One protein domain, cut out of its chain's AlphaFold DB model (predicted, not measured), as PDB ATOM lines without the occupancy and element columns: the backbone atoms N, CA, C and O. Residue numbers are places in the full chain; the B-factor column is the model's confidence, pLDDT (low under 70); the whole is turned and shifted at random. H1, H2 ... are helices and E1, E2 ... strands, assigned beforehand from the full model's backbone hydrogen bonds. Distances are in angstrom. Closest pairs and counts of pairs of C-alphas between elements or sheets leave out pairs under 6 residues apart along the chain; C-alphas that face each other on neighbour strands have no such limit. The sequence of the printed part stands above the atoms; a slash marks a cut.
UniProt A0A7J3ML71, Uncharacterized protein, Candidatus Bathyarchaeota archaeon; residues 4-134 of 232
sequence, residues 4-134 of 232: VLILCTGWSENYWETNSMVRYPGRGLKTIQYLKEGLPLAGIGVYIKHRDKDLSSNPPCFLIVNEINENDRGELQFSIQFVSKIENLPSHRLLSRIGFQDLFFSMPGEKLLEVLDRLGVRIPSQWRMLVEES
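This is residues 4 to 134 of the 232 residues of an uncharacterized protein of Candidatus Bathyarchaeota archaeon (UniProt A0A7J3ML71). One strongly twisted six-stranded sheet folds back on itself into two leaves, E2 and E5 facing E3, E1 and E6, with E4 as the hinge. Four short helices lie around it: H4 packs across E3 and E4, H2 packs over E3 and E1, H1 is beside E4, and H3 grazes the sheet. The printed part has 131 residues, in the order E1 E2 H1 E3 E4 E5 H2 E6 H3 H4; the mixed sheet runs E2 E5 E4 E3 E1 E6, and the class is mixed, helices and strands. It is compact, with a radius of gyration of the C-alphas of 13.8 A and spans of 42 by 42 by 26 A.

The strands are E1, residues 4 to 9, 16.5 A, from C-alpha 4 at (32.597, 37.942, -31.573); E2, 20 to 24; E3, 41 to 47, 19.3 A; E4, 61 to 70, 23.4 A; E5, 76 to 85, 24.1 A; and E6, 104 to 108. The helices are H1, residues 33 to 38; H2, 91 to 98; H3, 109 to 118, 14.3 A; and H4, 125 to 132, ending at C-alpha 132 (33.304, 45.759, -24.656).

E3, E4 and E5 form a meander, each strand the antiparallel neighbour of the one before; E3 and E4 are a hairpin, with N 43 and O 63 at 2.9 A, and so are E4 and E5, with N 79 and O 67 at 2.9 A. E4 bends by 69 degrees at residue 66, and E5 by 65 degrees at residue 82. E2 is antiparallel to E5, with N 22 and O 78 at 2.9 A. E1 is parallel to E3, with N 7 and O 44 at 2.9 A, and antiparallel to E6, with N 6 and O 105 at 2.8 A. H4 is on the sheet at a height of 8.1 A, its closest C-alphas to E3 being Leu 130 and Ala 42, 5.5 A. H1 is on the same face as H4, at a height of 7.3 A. H2 is on the sheet at a height of 9.4 A, slantwise to E1 at 37 degrees on the local plane. H3 only just touches H2 and H4, with 3 pairs of C-alphas within 8 A each; the closest are Val 115 and Arg 97, 6.7 A, and Gly 109 and Val 131, 5.5 A. In H2 and H3 every O i to N i+4 pair is within hydrogen-bond range; H1 has 0 of 2, with 2 of 3 O i to N i+3 pairs, and H4 has 2 of 4.

The two C-alphas farthest apart, those of Asp 72 and Gly 120, are 41.9 A apart. The printed part has no cut. The link from E3 to E4, residues 48 to 60, is long; in it residues 49 to 50 pair antiparallel with 53 to 54. The mean pLDDT of the printed part is 91.1, and residues 133 to 134 are under 70.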
ATOM      1  N   VAL A   4      33.585  37.595 -30.556       95.06
ATOM      2  CA  VAL A   4      32.597  37.942 -31.573       95.06
ATOM      3  C   VAL A   4      32.436  36.766 -32.514       95.06
ATOM      4  O   VAL A   4      33.429  36.197 -32.970       95.06
ATOM      5  N   LEU A   5      31.187  36.424 -32.825       95.75
ATOM      6  CA  LEU A   5      30.869  35.339 -33.740       95.75
ATOM      7  C   LEU A   5      30.786  35.841 -35.186       95.75
ATOM      8  O   LEU A   5      29.973  36.698 -35.520       95.75
ATOM      9  N   ILE A   6      31.596  35.281 -36.072       96.31
ATOM     10  CA  ILE A   6      31.519  35.531 -37.509       96.31
ATOM     11  C   ILE A   6      30.685  34.420 -38.142       96.31
ATOM     12  O   ILE A   6      30.987  33.242 -37.965       96.31
ATOM     13  N   LEU A   7      29.633  34.801 -38.867       95.75
ATOM     14  CA  LEU A   7      28.690  33.903 -39.527       95.75
ATOM     15  C   LEU A   7      28.752  34.131 -41.039       95.75
ATOM     16  O   LEU A   7      28.455  35.222 -41.516       95.75
ATOM     17  N   CYS A   8      29.130  33.113 -41.807       94.81
ATOM     18  CA  CYS A   8      29.265  33.202 -43.260       94.81
ATOM     19  C   CYS A   8      28.067  32.558 -43.968       94.81
ATOM     20  O   CYS A   8      27.598  31.496 -43.559       94.81
ATOM     21  N   THR A   9      27.588  33.159 -45.059       93.25
ATOM     22  CA  THR A   9      26.519  32.593 -45.901       93.25
ATOM     23  C   THR A   9      26.794  32.790 -47.387       93.25
ATOM     24  O   THR A   9      27.389  33.782 -47.802       93.25
ATOM     25  N   GLY A  10      26.316  31.851 -48.197       91.06
ATOM     26  CA  GLY A  10      26.258  31.970 -49.655       91.06
ATOM     27  C   GLY A  10      24.850  31.734 -50.206       91.06
ATOM     28  O   GLY A  10      24.712  31.354 -51.365       91.06
ATOM     29  N   TRP A  11      23.814  31.847 -49.364       88.88
ATOM     30  CA  TRP A  11      22.473  31.330 -49.672       88.88
ATOM     31  C   TRP A  11      21.555  32.367 -50.330       88.88
ATOM     32  O   TRP A  11      20.944  32.080 -51.358       88.88
ATOM     33  N   SER A  12      21.465  33.579 -49.777       89.69
ATOM     34  CA  SER A  12      20.666  34.679 -50.337       89.69
ATOM     35  C   SER A  12      21.332  36.032 -50.092       89.69
ATOM     36  O   SER A  12      22.194  36.152 -49.229       89.69
ATOM     37  N   GLU A  13      20.953  37.054 -50.859       89.19
ATOM     38  CA  GLU A  13      21.579  38.389 -50.807       89.19
ATOM     39  C   GLU A  13      21.188  39.198 -49.569       89.19
ATOM     40  O   GLU A  13      21.966  40.022 -49.104       89.19
ATOM     41  N   ASN A  14      20.021  38.918 -49.001       90.50
ATOM     42  CA  ASN A  14      19.442  39.599 -47.845       90.50
ATOM     43  C   ASN A  14      19.417  38.713 -46.588       90.50
ATOM     44  O   ASN A  14      18.667  38.987 -45.653       90.50
ATOM     45  N   TYR A  15      20.209  37.636 -46.571       93.12
ATOM     46  CA  TYR A  15      20.165  36.603 -45.532       93.12
ATOM     47  C   TYR A  15      20.330  37.163 -44.110       93.12
ATOM     48  O   TYR A  15      19.692  36.685 -43.179       93.12
ATOM     49  N   TRP A  16      21.154  38.203 -43.954       95.69
ATOM     50  CA  TRP A  16      21.451  38.827 -42.662       95.69
ATOM     51  C   TRP A  16      20.559  40.018 -42.314       95.69
ATOM     52  O   TRP A  16      20.639  40.528 -41.203       95.69
ATOM     53  N   GLU A  17      19.743  40.495 -43.253       92.50
ATOM     54  CA  GLU A  17      19.021  41.772 -43.139       92.50
ATOM     55  C   GLU A  17      17.660  41.628 -42.434       92.50
ATOM     56  O   GLU A  17      16.872  42.569 -42.386       92.50
ATOM     57  N   THR A  18      17.370  40.452 -41.873       89.44
ATOM     58  CA  THR A  18      16.152  40.193 -41.099       89.44
ATOM     59  C   THR A  18      16.458  39.381 -39.844       89.44
ATOM     60  O   THR A  18      17.368  38.548 -39.822       89.44
ATOM     61  N   ASN A  19      15.668  39.608 -38.794       92.06
ATOM     62  CA  ASN A  19      15.709  38.776 -37.596       92.06
ATOM     63  C   ASN A  19      15.241  37.374 -37.973       92.06
ATOM     64  O   ASN A  19      14.141  37.203 -38.504       92.06
ATOM     65  N   SER A  20      16.082  36.378 -37.738       91.81
ATOM     66  CA  SER A  20      15.825  35.035 -38.238       91.81
ATOM     67  C   SER A  20      16.595  33.981 -37.457       91.81
ATOM     68  O   SER A  20      17.476  34.275 -36.648       91.81
ATOM     69  N   MET A  21      16.230  32.727 -37.701       92.94
ATOM     70  CA  MET A  21      16.966  31.574 -37.216       92.94
ATOM     71  C   MET A  21      17.806  31.014 -38.358       92.94
ATOM     72  O   MET A  21      17.269  30.449 -39.314       92.94
ATOM     73  N   VAL A  22      19.122  31.170 -38.259       92.38
ATOM     74  CA  VAL A  22      20.067  30.719 -39.285       92.38
ATOM     75  C   VAL A  22      20.613  29.346 -38.935       92.38
ATOM     76  O   VAL A  22      20.805  29.024 -37.764       92.38
ATOM     77  N   ARG A  23      20.819  28.507 -39.950       90.62
ATOM     78  CA  ARG A  23      21.126  27.081 -39.778       90.62
ATOM     79  C   ARG A  23      22.474  26.754 -40.396       90.62
ATOM     80  O   ARG A  23      22.779  27.239 -41.478       90.62
ATOM     81  N   TYR A  24      23.235  25.877 -39.754       89.06
ATOM     82  CA  TYR A  24      24.513  25.381 -40.263       89.06
ATOM     83  C   TYR A  24      24.530  23.848 -40.248       89.06
ATOM     84  O   TYR A  24      24.968  23.241 -39.268       89.06
ATOM     85  N   PRO A  25      24.043  23.202 -41.327       81.88
ATOM     86  CA  PRO A  25      24.016  21.745 -41.426       81.88
ATOM     87  C   PRO A  25      25.420  21.135 -41.344       81.88
ATOM     88  O   PRO A  25      26.387  21.702 -41.853       81.88
ATOM     89  N   GLY A  26      25.532  19.953 -40.732       76.31
ATOM     90  CA  GLY A  26      26.789  19.194 -40.670       76.31
ATOM     91  C   GLY A  26      27.838  19.742 -39.694       76.31
ATOM     92  O   GLY A  26      28.972  19.263 -39.681       76.31
ATOM     93  N   ARG A  27      27.481  20.731 -38.868       75.88
ATOM     94  CA  ARG A  27      28.319  21.254 -37.783       75.88
ATOM     95  C   ARG A  27      27.575  21.092 -36.460       75.88
ATOM     96  O   ARG A  27      26.410  21.462 -36.368       75.88
ATOM     97  N   GLY A  28      28.257  20.530 -35.463       72.25
ATOM     98  CA  GLY A  28      27.712  20.336 -34.119       72.25
ATOM     99  C   GLY A  28      28.138  21.437 -33.147       72.25
ATOM    100  O   GLY A  28      29.160  22.096 -33.337       72.25
ATOM    101  N   LEU A  29      27.381  21.584 -32.066       81.12
ATOM    102  CA  LEU A  29      27.516  22.603 -31.025       81.12
ATOM    103  C   LEU A  29      28.806  22.487 -30.211       81.12
ATOM    104  O   LEU A  29      29.259  23.477 -29.641       81.12
ATOM    105  N   LYS A  30      29.415  21.295 -30.159       79.62
ATOM    106  CA  LYS A  30      30.561  20.991 -29.284       79.62
ATOM    107  C   LYS A  30      31.706  22.000 -29.396       79.62
ATOM    108  O   LYS A  30      32.328  22.314 -28.389       79.62
ATOM    109  N   THR A  31      31.988  22.514 -30.593       77.81
ATOM    110  CA  THR A  31      33.115  23.432 -30.826       77.81
ATOM    111  C   THR A  31      32.863  24.855 -30.341       77.81
ATOM    112  O   THR A  31      33.818  25.609 -30.211       77.81
ATOM    113  N   ILE A  32      31.612  25.227 -30.072       87.00
ATOM    114  CA  ILE A  32      31.228  26.585 -29.667       87.00
ATOM    115  C   ILE A  32      30.302  26.606 -28.449       87.00
ATOM    116  O   ILE A  32      29.702  27.628 -28.136       87.00
ATOM    117  N   GLN A  33      30.167  25.482 -27.745       87.94
ATOM    118  CA  GLN A  33      29.250  25.363 -26.613       87.94
ATOM    119  C   GLN A  33      29.572  26.371 -25.502       87.94
ATOM    120  O   GLN A  33      28.655  26.917 -24.893       87.94
ATOM    121  N   TYR A  34      30.857  26.674 -25.300       88.62
ATOM    122  CA  TYR A  34      31.327  27.669 -24.334       88.62
ATOM    123  C   TYR A  34      30.804  29.088 -24.623       88.62
ATOM    124  O   TYR A  34      30.656  29.887 -23.705       88.62
ATOM    125  N   LEU A  35      30.453  29.403 -25.877       90.06
ATOM    126  CA  LEU A  35      29.882  30.702 -26.241       90.06
ATOM    127  C   LEU A  35      28.476  30.908 -25.664       90.06
ATOM    128  O   LEU A  35      28.054  32.050 -25.493       90.06
ATOM    129  N   LYS A  36      27.754  29.831 -25.324       89.38
ATOM    130  CA  LYS A  36      26.387  29.924 -24.784       89.38
ATOM    131  C   LYS A  36      26.322  30.689 -23.463       89.38
ATOM    132  O   LYS A  36      25.331  31.365 -23.212       89.38
ATOM    133  N   GLU A  37      27.371  30.615 -22.649       84.56
ATOM    134  CA  GLU A  37      27.454  31.317 -21.361       84.56
ATOM    135  C   GLU A  37      27.592  32.839 -21.526       84.56
ATOM    136  O   GLU A  37      27.298  33.600 -20.606       84.56
ATOM    137  N   GLY A  38      28.023  33.290 -22.708       82.44
ATOM    138  CA  GLY A  38      28.255  34.694 -23.029       82.44
ATOM    139  C   GLY A  38      27.114  35.377 -23.778       82.44
ATOM    140  O   GLY A  38      27.293  36.523 -24.186       82.44
ATOM    141  N   LEU A  39      25.977  34.706 -23.993       88.19
ATOM    142  CA  LEU A  39      24.850  35.271 -24.738       88.19
ATOM    143  C   LEU A  39      24.150  36.415 -23.962       88.19
ATOM    144  O   LEU A  39      24.068  36.360 -22.731       88.19
ATOM    145  N   PRO A  40      23.616  37.443 -24.653       92.38
ATOM    146  CA  PRO A  40      23.723  37.665 -26.096       92.38
ATOM    147  C   PRO A  40      25.154  38.032 -26.522       92.38
ATOM    148  O   PRO A  40      25.898  38.668 -25.777       92.38
ATOM    149  N   LEU A  41      25.532  37.625 -27.736       93.94
ATOM    150  CA  LEU A  41      26.862  37.861 -28.300       93.94
ATOM    151  C   LEU A  41      26.807  38.818 -29.484       93.94
ATOM    152  O   LEU A  41      25.883  38.792 -30.296       93.94
ATOM    153  N   ALA A  42      27.855  39.621 -29.626       96.75
ATOM    154  CA  ALA A  42      28.116  40.323 -30.869       96.75
ATOM    155  C   ALA A  42      28.400  39.314 -31.991       96.75
ATOM    156  O   ALA A  42      29.160  38.357 -31.809       96.75
ATOM    157  N   GLY A  43      27.830  39.558 -33.168       97.44
ATOM    158  CA  GLY A  43      28.156  38.807 -34.372       97.44
ATOM    159  C   GLY A  43      28.312  39.672 -35.618       97.44
ATOM    160  O   GLY A  43      27.830  40.804 -35.670       97.44
ATOM    161  N   ILE A  44      28.981  39.139 -36.636       98.06
ATOM    162  CA  ILE A  44      29.020  39.728 -37.979       98.06
ATOM    163  C   ILE A  44      28.533  38.694 -38.986       98.06
ATOM    164  O   ILE A  44      29.109  37.614 -39.106       98.06
ATOM    165  N   GLY A  45      27.489  39.056 -39.726       97.75
ATOM    166  CA  GLY A  45      27.018  38.318 -40.888       97.75
ATOM    167  C   GLY A  45      27.843  38.695 -42.108       97.75
ATOM    168  O   GLY A  45      27.922  39.865 -42.471       97.75
ATOM    169  N   VAL A  46      28.467  37.713 -42.741       97.06
ATOM    170  CA  VAL A  46      29.368  37.897 -43.875       97.06
ATOM    171  C   VAL A  46      28.871  37.078 -45.057       97.06
ATOM    172  O   VAL A  46      28.367  35.965 -44.901       97.06
ATOM    173  N   TYR A  47      28.999  37.628 -46.258       96.25
ATOM    174  CA  TYR A  47      28.662  36.931 -47.489       96.25
ATOM    175  C   TYR A  47      29.910  36.312 -48.124       96.25
ATOM    176  O   TYR A  47      30.966  36.939 -48.207       96.25
ATOM    177  N   ILE A  48      29.794  35.070 -48.583       94.62
ATOM    178  CA  ILE A  48      30.882  34.314 -49.206       94.62
ATOM    179  C   ILE A  48      30.486  33.826 -50.595       94.62
ATOM    180  O   ILE A  48      29.311  33.777 -50.965       94.62
ATOM    181  N   LYS A  49      31.495  33.425 -51.365       92.44
ATOM    182  CA  LYS A  49      31.290  32.660 -52.587       92.44
ATOM    183  C   LYS A  49      30.911  31.225 -52.233       92.44
ATOM    184  O   LYS A  49      31.619  30.570 -51.472       92.44
ATOM    185  N   HIS A  50      29.816  30.730 -52.797       85.56
ATOM    186  CA  HIS A  50      29.362  29.359 -52.603       85.56
ATOM    187  C   HIS A  50      28.869  28.763 -53.924       85.56
ATOM    188  O   HIS A  50      27.869  29.211 -54.485       85.56
ATOM    189  N   ARG A  51      29.558  27.709 -54.387       82.94
ATOM    190  CA  ARG A  51      29.305  27.037 -55.673       82.94
ATOM    191  C   ARG A  51      29.219  28.055 -56.820       82.94
ATOM    192  O   ARG A  51      30.219  28.705 -57.120       82.94
ATOM    193  N   ASP A  52      28.030  28.219 -57.391       85.31
ATOM    194  CA  ASP A  52      27.756  29.021 -58.583       85.31
ATOM    195  C   ASP A  52      27.364  30.470 -58.264       85.31
ATOM    196  O   ASP A  52      27.150  31.268 -59.174       85.31
ATOM    197  N   LYS A  53      27.264  30.829 -56.976       90.06
ATOM    198  CA  LYS A  53      26.880  32.171 -56.540       90.06
ATOM    199  C   LYS A  53      28.011  32.836 -55.764       90.06
ATOM    200  O   LYS A  53      28.473  32.322 -54.745       90.06
ATOM    201  N   ASP A  54      28.445  33.999 -56.237       93.94
ATOM    202  CA  ASP A  54      29.399  34.846 -55.527       93.94
ATOM    203  C   ASP A  54      28.667  36.019 -54.880       93.94
ATOM    204  O   ASP A  54      28.243  36.952 -55.556       93.94
ATOM    205  N   LEU A  55      28.484  35.940 -53.562       95.44
ATOM    206  CA  LEU A  55      27.904  37.023 -52.769       95.44
ATOM    207  C   LEU A  55      28.975  37.843 -52.051       95.44
ATOM    208  O   LEU A  55      28.650  38.737 -51.279       95.44
ATOM    209  N   SER A  56      30.260  37.563 -52.272       94.69
ATOM    210  CA  SER A  56      31.344  38.140 -51.475       94.69
ATOM    211  C   SER A  56      31.546  39.648 -51.688       94.69
ATOM    212  O   SER A  56      32.240  40.303 -50.904       94.69
ATOM    213  N   SER A  57      30.931  40.221 -52.726       95.94
ATOM    214  CA  SER A  57      30.825  41.666 -52.941       95.94
ATOM    215  C   SER A  57      29.786  42.337 -52.043       95.94
ATOM    216  O   SER A  57      29.878  43.545 -51.828       95.94
ATOM    217  N   ASN A  58      28.821  41.584 -51.503       96.56
ATOM    218  CA  ASN A  58      27.780  42.145 -50.653       96.56
ATOM    219  C   ASN A  58      28.372  42.634 -49.328       96.56
ATOM    220  O   ASN A  58      29.287  42.002 -48.780       96.56
ATOM    221  N   PRO A  59      27.857  43.748 -48.794       97.38
ATOM    222  CA  PRO A  59      28.344  44.286 -47.539       97.38
ATOM    223  C   PRO A  59      27.941  43.398 -46.353       97.38
ATOM    224  O   PRO A  59      26.818  42.894 -46.334       97.38
ATOM    225  N   PRO A  60      28.836  43.186 -45.373       97.81
ATOM    226  CA  PRO A  60      28.525  42.437 -44.168       97.81
ATOM    227  C   PRO A  60      27.554  43.213 -43.271       97.81
ATOM    228  O   PRO A  60      27.333  44.413 -43.446       97.81
ATOM    229  N   CYS A  61      26.997  42.531 -42.277       98.31
ATOM    230  CA  CYS A  61      26.036  43.093 -41.333       98.31
ATOM    231  C   CYS A  61      26.514  42.910 -39.894       98.31
ATOM    232  O   CYS A  61      26.999  41.843 -39.523       98.31
ATOM    233  N   PHE A  62      26.305  43.923 -39.063       98.38
ATOM    234  CA  PHE A  62      26.342  43.768 -37.615       98.38
ATOM    235  C   PHE A  62      25.103  42.997 -37.156       98.38
ATOM    236  O   PHE A  62      23.977  43.340 -37.528       98.38
ATOM    237  N   LEU A  63      25.325  41.975 -36.334       98.31
ATOM    238  CA  LEU A  63      24.304  41.086 -35.789       98.31
ATOM    239  C   LEU A  63      24.427  40.993 -34.266       98.31
ATOM    240  O   LEU A  63      25.516  41.136 -33.712       98.31
ATOM    241  N   ILE A  64      23.320  40.677 -33.604       96.62
ATOM    242  CA  ILE A  64      23.306  40.181 -32.226       96.62
ATOM    243  C   ILE A  64      22.851  38.727 -32.268       96.62
ATOM    244  O   ILE A  64      21.830  38.413 -32.874       96.62
ATOM    245  N   VAL A  65      23.616  37.837 -31.649       96.75
ATOM    246  CA  VAL A  65      23.296  36.414 -31.524       96.75
ATOM    247  C   VAL A  65      22.659  36.206 -30.159       96.75
ATOM    248  O   VAL A  65      23.327  36.328 -29.134       96.75
ATOM    249  N   ASN A  66      21.360  35.921 -30.152       93.38
ATOM    250  CA  ASN A  66      20.566  35.791 -28.931       93.38
ATOM    251  C   ASN A  66      20.572  34.360 -28.393       93.38
ATOM    252  O   ASN A  66      20.605  34.154 -27.184       93.38
ATOM    253  N   GLU A  67      20.568  33.369 -29.285       94.19
ATOM    254  CA  GLU A  67      20.511  31.954 -28.915       94.19
ATOM    255  C   GLU A  67      21.397  31.103 -29.826       94.19
ATOM    256  O   GLU A  67      21.548  31.402 -31.013       94.19
ATOM    257  N   ILE A  68      21.934  30.016 -29.266       94.25
ATOM    258  CA  ILE A  68      22.687  28.980 -29.982       94.25
ATOM    259  C   ILE A  68      22.117  27.619 -29.573       94.25
ATOM    260  O   ILE A  68      22.273  27.197 -28.420       94.25
ATOM    261  N   ASN A  69      21.473  26.924 -30.505       92.00
ATOM    262  CA  ASN A  69      20.756  25.669 -30.258       92.00
ATOM    263  C   ASN A  69      21.127  24.604 -31.297       92.00
ATOM    264  O   ASN A  69      21.681  24.918 -32.345       92.00
ATOM    265  N   GLU A  70      20.807  23.344 -31.015       91.06
ATOM    266  CA  GLU A  70      20.766  22.278 -32.021       91.06
ATOM    267  C   GLU A  70      19.309  21.877 -32.231       91.06
ATOM    268  O   GLU A  70      18.539  21.827 -31.271       91.06
ATOM    269  N   ASN A  71      18.922  21.617 -33.477       88.31
ATOM    270  CA  ASN A  71      17.602  21.060 -33.764       88.31
ATOM    271  C   ASN A  71      17.571  19.534 -33.580       88.31
ATOM    272  O   ASN A  71      18.597  18.897 -33.348       88.31
ATOM    273  N   ASP A  72      16.399  18.931 -33.789       85.69
ATOM    274  CA  ASP A  72      16.188  17.477 -33.688       85.69
ATOM    275  C   ASP A  72      17.059  16.646 -34.651       85.69
ATOM    276  O   ASP A  72      17.182  15.432 -34.502       85.69
ATOM    277  N   ARG A  73      17.665  17.287 -35.658       85.19
ATOM    278  CA  ARG A  73      18.589  16.666 -36.619       85.19
ATOM    279  C   ARG A  73      20.060  16.854 -36.231       85.19
ATOM    280  O   ARG A  73      20.935  16.456 -36.997       85.19
ATOM    281  N   GLY A  74      20.338  17.463 -35.078       84.25
ATOM    282  CA  GLY A  74      21.686  17.802 -34.623       84.25
ATOM    283  C   GLY A  74      22.338  18.933 -35.421       84.25
ATOM    284  O   GLY A  74      23.560  19.055 -35.426       84.25
ATOM    285  N   GLU A  75      21.554  19.740 -36.143       88.19
ATOM    286  CA  GLU A  75      22.070  20.885 -36.892       88.19
ATOM    287  C   GLU A  75      22.111  22.118 -35.999       88.19
ATOM    288  O   GLU A  75      21.120  22.470 -35.352       88.19
ATOM    289  N   LEU A  76      23.243  22.811 -36.028       92.31
ATOM    290  CA  LEU A  76      23.443  24.048 -35.295       92.31
ATOM    291  C   LEU A  76      22.552  25.177 -35.829       92.31
ATOM    292  O   LEU A  76      22.452  25.401 -37.042       92.31
ATOM    293  N   GLN A  77      21.933  25.911 -34.910       93.88
ATOM    294  CA  GLN A  77      21.047  27.034 -35.180       93.88
ATOM    295  C   GLN A  77      21.438  28.249 -34.343       93.88
ATOM    296  O   GLN A  77      21.678  28.132 -33.141       93.88
ATOM    297  N   PHE A  78      21.437  29.420 -34.976       95.69
ATOM    298  CA  PHE A  78      21.640  30.702 -34.308       95.69
ATOM    299  C   PHE A  78      20.389  31.561 -34.454       95.69
ATOM    300  O   PHE A  78      19.924  31.796 -35.571       95.69
ATOM    301  N   SER A  79      19.858  32.048 -33.336       96.31
ATOM    302  CA  SER A  79      18.844  33.105 -33.345       96.31
ATOM    303  C   SER A  79      19.560  34.441 -33.468       96.31
ATOM    304  O   SER A  79      20.324  34.814 -32.571       96.31
ATOM    305  N   ILE A  80      19.354  35.137 -34.584       97.19
ATOM    306  CA  ILE A  80      20.024  36.402 -34.875       97.19
ATOM    307  C   ILE A  80      19.042  37.566 -34.900       97.19
ATOM    308  O   ILE A  80      17.902  37.462 -35.357       97.19
ATOM    309  N   GLN A  81      19.538  38.712 -34.461       97.38
ATOM    310  CA  GLN A  81      18.917  40.009 -34.636       97.38
ATOM    311  C   GLN A  81      19.811  40.867 -35.529       97.38
ATOM    312  O   GLN A  81      21.004  41.036 -35.260       97.38
ATOM    313  N   PHE A  82      19.225  41.430 -36.580       97.00
ATOM    314  CA  PHE A  82      19.899  42.396 -37.436       97.00
ATOM    315  C   PHE A  82      20.083  43.726 -36.696       97.00
ATOM    316  O   PHE A  82      19.158  44.221 -36.050       97.00
ATOM    317  N   VAL A  83      21.278  44.314 -36.797       95.50
ATOM    318  CA  VAL A  83      21.567  45.646 -36.246       95.50
ATOM    319  C   VAL A  83      21.694  46.681 -37.352       95.50
ATOM    320  O   VAL A  83      20.986  47.682 -37.346       95.50
ATOM    321  N   SER A  84      22.640  46.479 -38.269       96.50
ATOM    322  CA  SER A  84      22.898  47.417 -39.365       96.50
ATOM    323  C   SER A  84      23.814  46.792 -40.407       96.50
ATOM    324  O   SER A  84      24.584  45.881 -40.094       96.50
ATOM    325  N   LYS A  85      23.773  47.320 -41.627       97.06
ATOM    326  CA  LYS A  85      24.704  46.972 -42.699       97.06
ATOM    327  C   LYS A  85      26.001  47.774 -42.565       97.06
ATOM    328  O   LYS A  85      25.981  48.944 -42.186       97.06
ATOM    329  N   ILE A  86      27.128  47.151 -42.897       97.06
ATOM    330  CA  ILE A  86      28.431  47.812 -42.996       97.06
ATOM    331  C   ILE A  86      28.585  48.338 -44.424       97.06
ATOM    332  O   ILE A  86      29.217  47.716 -45.280       97.06
ATOM    333  N   GLU A  87      27.934  49.469 -44.691       93.00
ATOM    334  CA  GLU A  87      27.910  50.078 -46.021       93.00
ATOM    335  C   GLU A  87      29.320  50.358 -46.555       93.00
ATOM    336  O   GLU A  87      30.241  50.688 -45.806       93.00
ATOM    337  N   ASN A  88      29.482  50.254 -47.876       93.06
ATOM    338  CA  ASN A  88      30.742  50.502 -48.589       93.06
ATOM    339  C   ASN A  88      31.920  49.575 -48.220       93.06
ATOM    340  O   ASN A  88      33.060  49.839 -48.614       93.06
ATOM    341  N   LEU A  89      31.676  48.465 -47.516       96.88
ATOM    342  CA  LEU A  89      32.686  47.445 -47.243       96.88
ATOM    343  C   LEU A  89      32.253  46.094 -47.820       96.88
ATOM    344  O   LEU A  89      31.367  45.472 -47.262       96.88
ATOM    345  N   PRO A  90      32.887  45.575 -48.880       96.94
ATOM    346  CA  PRO A  90      32.596  44.226 -49.360       96.94
ATOM    347  C   PRO A  90      33.001  43.136 -48.356       96.94
ATOM    348  O   PRO A  90      34.068  43.218 -47.737       96.94
ATOM    349  N   SER A  91      32.209  42.067 -48.254       96.69
ATOM    350  CA  SER A  91      32.470  40.937 -47.346       96.69
ATOM    351  C   SER A  91      33.844  40.285 -47.551       96.69
ATOM    352  O   SER A  91      34.552  40.028 -46.576       96.69
ATOM    353  N   HIS A  92      34.287  40.085 -48.799       95.25
ATOM    354  CA  HIS A  92      35.626  39.540 -49.078       95.25
ATOM    355  C   HIS A  92      36.750  40.424 -48.520       95.25
ATOM    356  O   HIS A  92      37.768  39.914 -48.050       95.25
ATOM    357  N   ARG A  93      36.570  41.753 -48.533       96.31
ATOM    358  CA  ARG A  93      37.561  42.699 -48.013       96.31
ATOM    359  C   ARG A  93      37.678  42.572 -46.498       96.31
ATOM    360  O   ARG A  93      38.800  42.546 -45.996       96.31
ATOM    361  N   LEU A  94      36.560  42.415 -45.787       96.31
ATOM    362  CA  LEU A  94      36.568  42.133 -44.348       96.31
ATOM    363  C   LEU A  94      37.265  40.796 -44.040       96.31
ATOM    364  O   LEU A  94      38.206  40.767 -43.246       96.31
ATOM    365  N   LEU A  95      36.876  39.710 -44.717       94.56
ATOM    366  CA  LEU A  95      37.463  38.381 -44.487       94.56
ATOM    367  C   LEU A  95      38.965  38.343 -44.771       94.56
ATOM    368  O   LEU A  95      39.710  37.725 -44.013       94.56
ATOM    369  N   SER A  96      39.429  39.048 -45.809       94.19
ATOM    370  CA  SER A  96      40.860  39.121 -46.129       94.19
ATOM    371  C   SER A  96      41.696  39.735 -44.998       94.19
ATOM    372  O   SER A  96      42.854  39.368 -44.823       94.19
ATOM    373  N   ARG A  97      41.111  40.639 -44.198       94.00
ATOM    374  CA  ARG A  97      41.764  41.245 -43.027       94.00
ATOM    375  C   ARG A  97      41.679  40.378 -41.778       94.00
ATOM    376  O   ARG A  97      42.606  40.409 -40.973       94.00
ATOM    377  N   ILE A  98      40.599  39.617 -41.622       93.12
ATOM    378  CA  ILE A  98      40.441  38.664 -40.514       93.12
ATOM    379  C   ILE A  98      41.392  37.468 -40.692       93.12
ATOM    380  O   ILE A  98      41.979  37.001 -39.714       93.12
ATOM    381  N   GLY A  99      41.584  37.007 -41.933       84.56
ATOM    382  CA  GLY A  99      42.505  35.924 -42.283       84.56
ATOM    383  C   GLY A  99      41.975  34.517 -41.988       84.56
ATOM    384  O   GLY A  99      42.761  33.576 -41.945       84.56
ATOM    385  N   PHE A 100      40.665  34.365 -41.771       74.94
ATOM    386  CA  PHE A 100      40.032  33.084 -41.452       74.94
ATOM    387  C   PHE A 100      38.822  32.829 -42.357       74.94
ATOM    388  O   PHE A 100      38.065  33.752 -42.662       74.94
ATOM    389  N   GLN A 101      38.653  31.582 -42.803       70.81
ATOM    390  CA  GLN A 101      37.558  31.160 -43.678       70.81
ATOM    391  C   GLN A 101      36.991  29.821 -43.194       70.81
ATOM    392  O   GLN A 101      37.445  28.755 -43.598       70.81
ATOM    393  N   ASP A 102      35.978  29.890 -42.337       86.06
ATOM    394  CA  ASP A 102      35.047  28.787 -42.079       86.06
ATOM    395  C   ASP A 102      33.611  29.337 -42.200       86.06
ATOM    396  O   ASP A 102      33.402  30.551 -42.294       86.06
ATOM    397  N   LEU A 103      32.614  28.455 -42.234       89.75
ATOM    398  CA  LEU A 103      31.195  28.801 -42.290       89.75
ATOM    399  C   LEU A 103      30.747  29.604 -41.066       89.75
ATOM    400  O   LEU A 103      29.874  30.459 -41.184       89.75
ATOM    401  N   PHE A 104      31.359  29.353 -39.913       91.94
ATOM    402  CA  PHE A 104      31.300  30.226 -38.751       91.94
ATOM    403  C   PHE A 104      32.536  30.014 -37.879       91.94
ATOM    404  O   PHE A 104      33.140  28.942 -37.896       91.94
ATOM    405  N   PHE A 105      32.906  31.029 -37.109       92.25
ATOM    406  CA  PHE A 105      34.003  30.966 -36.144       92.25
ATOM    407  C   PHE A 105      33.896  32.129 -35.160       92.25
ATOM    408  O   PHE A 105      33.280  33.147 -35.471       92.25
ATOM    409  N   SER A 106      34.496  31.998 -33.980       92.94
ATOM    410  CA  SER A 106      34.656  33.117 -33.054       92.94
ATOM    411  C   SER A 106      36.056  33.715 -33.154       92.94
ATOM    412  O   SER A 106      37.007  33.074 -33.608       92.94
ATOM    413  N   MET A 107      36.184  34.977 -32.758       92.75
ATOM    414  CA  MET A 107      37.480  35.618 -32.576       92.75
ATOM    415  C   MET A 107      37.441  36.617 -31.416       92.75
ATOM    416  O   MET A 107      36.368  37.144 -31.108       92.75
ATOM    417  N   PRO A 108      38.596  36.942 -30.804       93.12
ATOM    418  CA  PRO A 108      38.661  37.970 -29.775       93.12
ATOM    419  C   PRO A 108      38.123  39.305 -30.291       93.12
ATOM    420  O   PRO A 108      38.554  39.794 -31.340       93.12
ATOM    421  N   GLY A 109      37.209  39.909 -29.531       93.12
ATOM    422  CA  GLY A 109      36.579  41.174 -29.889       93.12
ATOM    423  C   GLY A 109      37.568  42.304 -30.148       93.12
ATOM    424  O   GLY A 109      37.417  43.023 -31.124       93.12
ATOM    425  N   GLU A 110      38.629  42.394 -29.345       92.06
ATOM    426  CA  GLU A 110      39.712  43.378 -29.500       92.06
ATOM    427  C   GLU A 110      40.320  43.357 -30.901       92.06
ATOM    428  O   GLU A 110      40.354  44.372 -31.595       92.06
ATOM    429  N   LYS A 111      40.698  42.162 -31.364       94.12
ATOM    430  CA  LYS A 111      41.281  41.964 -32.691       94.12
ATOM    431  C   LYS A 111      40.310  42.376 -33.797       94.12
ATOM    432  O   LYS A 111      40.731  42.910 -34.819       94.12
ATOM    433  N   LEU A 112      39.017  42.113 -33.621       95.62
ATOM    434  CA  LEU A 112      38.013  42.510 -34.601       95.62
ATOM    435  C   LEU A 112      37.775  44.023 -34.599       95.62
ATOM    436  O   LEU A 112      37.670  44.610 -35.672       95.62
ATOM    437  N   LEU A 113      37.727  44.656 -33.425       95.00
ATOM    438  CA  LEU A 113      37.600  46.108 -33.299       95.00
ATOM    439  C   LEU A 113      38.767  46.821 -33.992       95.00
ATOM    440  O   LEU A 113      38.520  47.743 -34.763       95.00
ATOM    441  N   GLU A 114      40.005  46.340 -33.827       95.00
ATOM    442  CA  GLU A 114      41.162  46.858 -34.573       95.00
ATOM    443  C   GLU A 114      40.993  46.736 -36.095       95.00
ATOM    444  O   GLU A 114      41.355  47.643 -36.846       95.00
ATOM    445  N   VAL A 115      40.464  45.606 -36.579       96.06
ATOM    446  CA  VAL A 115      40.222  45.397 -38.014       96.06
ATOM    447  C   VAL A 115      39.167  46.372 -38.534       96.06
ATOM    448  O   VAL A 115      39.367  46.972 -39.590       96.06
ATOM    449  N   LEU A 116      38.059  46.539 -37.808       96.12
ATOM    450  CA  LEU A 116      36.975  47.447 -38.180       96.12
ATOM    451  C   LEU A 116      37.431  48.912 -38.166       96.12
ATOM    452  O   LEU A 116      37.109  49.651 -39.097       96.12
ATOM    453  N   ASP A 117      38.232  49.304 -37.175       95.00
ATOM    454  CA  ASP A 117      38.810  50.645 -37.064       95.00
ATOM    455  C   ASP A 117      39.744  50.963 -38.243       95.00
ATOM    456  O   ASP A 117      39.550  51.952 -38.949       95.00
ATOM    457  N   ARG A 118      40.667  50.048 -38.582       96.12
ATOM    458  CA  ARG A 118      41.542  50.184 -39.768       96.12
ATOM    459  C   ARG A 118      40.775  50.248 -41.090       96.12
ATOM    460  O   ARG A 118      41.308  50.734 -42.087       96.12
ATOM    461  N   LEU A 119      39.559  49.710 -41.127       95.44
ATOM    462  CA  LEU A 119      38.671  49.759 -42.288       95.44
ATOM    463  C   LEU A 119      37.757  50.995 -42.293       95.44
ATOM    464  O   LEU A 119      37.006  51.164 -43.251       95.44
ATOM    465  N   GLY A 120      37.829  51.857 -41.272       95.31
ATOM    466  CA  GLY A 120      37.001  53.058 -41.151       95.31
ATOM    467  C   GLY A 120      35.523  52.752 -40.904       95.31
ATOM    468  O   GLY A 120      34.656  53.533 -41.294       95.31
ATOM    469  N   VAL A 121      35.214  51.598 -40.306       95.94
ATOM    470  CA  VAL A 121      33.834  51.160 -40.083       95.94
ATOM    471  C   VAL A 121      33.252  51.829 -38.843       95.94
ATOM    472  O   VAL A 121      33.777  51.707 -37.737       95.94
ATOM    473  N   ARG A 122      32.089  52.467 -39.002       93.06
ATOM    474  CA  ARG A 122      31.303  52.963 -37.870       93.06
ATOM    475  C   ARG A 122      30.580  51.806 -37.180       93.06
ATOM    476  O   ARG A 122      29.712  51.173 -37.772       93.06
ATOM    477  N   ILE A 123      30.915  51.567 -35.915       94.25
ATOM    478  CA  ILE A 123      30.345  50.476 -35.114       94.25
ATOM    479  C   ILE A 123      29.102  50.974 -34.352       94.25
ATOM    480  O   ILE A 123      29.201  51.980 -33.644       94.25
ATOM    481  N   PRO A 124      27.945  50.293 -34.452       92.69
ATOM    482  CA  PRO A 124      26.755  50.605 -33.662       92.69
ATOM    483  C   PRO A 124      27.013  50.464 -32.158       92.69
ATOM    484  O   PRO A 124      27.608  49.478 -31.725       92.69
ATOM    485  N   SER A 125      26.510  51.403 -31.351       85.75
ATOM    486  CA  SER A 125      26.709  51.417 -29.892       85.75
ATOM    487  C   SER A 125      26.223  50.130 -29.226       85.75
ATOM    488  O   SER A 125      26.990  49.490 -28.515       85.75
ATOM    489  N   GLN A 126      25.000  49.690 -29.536       85.00
ATOM    490  CA  GLN A 126      24.426  48.462 -28.974       85.00
ATOM    491  C   GLN A 126      25.250  47.205 -29.297       85.00
ATOM    492  O   GLN A 126      25.324  46.288 -28.489       85.00
ATOM    493  N   TRP A 127      25.904  47.165 -30.463       93.44
ATOM    494  CA  TRP A 127      26.768  46.050 -30.847       93.44
ATOM    495  C   TRP A 127      28.120  46.132 -30.137       93.44
ATOM    496  O   TRP A 127      28.611  45.140 -29.605       93.44
ATOM    497  N   ARG A 128      28.699  47.337 -30.086       91.62
ATOM    498  CA  ARG A 128      29.962  47.620 -29.399       91.62
ATOM    499  C   ARG A 128      29.890  47.246 -27.919       91.62
ATOM    500  O   ARG A 128      30.818  46.617 -27.420       91.62
ATOM    501  N   MET A 129      28.773  47.562 -27.261       85.50
ATOM    502  CA  MET A 129      28.538  47.202 -25.864       85.50
ATOM    503  C   MET A 129      28.726  45.705 -25.629       85.50
ATOM    504  O   MET A 129      29.419  45.348 -24.693       85.50
ATOM    505  N   LEU A 130      28.242  44.826 -26.510       88.31
ATOM    506  CA  LEU A 130      28.397  43.372 -26.348       88.31
ATOM    507  C   LEU A 130      29.851  42.886 -26.452       88.31
ATOM    508  O   LEU A 130      30.201  41.849 -25.893       88.31
ATOM    509  N   VAL A 131      30.710  43.615 -27.166       89.50
ATOM    510  CA  VAL A 131      32.136  43.278 -27.316       89.50
ATOM    511  C   VAL A 131      32.953  43.798 -26.136       89.50
ATOM    512  O   VAL A 131      33.828  43.106 -25.594       89.50
ATOM    513  N   GLU A 132      32.649  45.031 -25.740       83.50
ATOM    514  CA  GLU A 132      33.304  45.759 -24.656       83.50
ATOM    515  C   GLU A 132      32.786  45.331 -23.272       83.50
ATOM    516  O   GLU A 132      33.482  45.526 -22.270       83.50
ATOM    517  N   GLU A 133      31.629  44.655 -23.215       64.12
ATOM    518  CA  GLU A 133      31.039  44.033 -22.027       64.12
ATOM    519  C   GLU A 133      31.901  42.875 -21.508       64.12
ATOM    520  O   GLU A 133      31.579  41.689 -21.539       64.12
ATOM    521  N   SER A 134      32.991  43.240 -20.851       50.19
ATOM    522  CA  SER A 134      33.237  42.658 -19.538       50.19
ATOM    523  C   SER A 134      31.959  42.788 -18.696       50.19
ATOM    524  O   SER A 134      31.231  43.768 -18.818       50.19
TER     525      SER A 134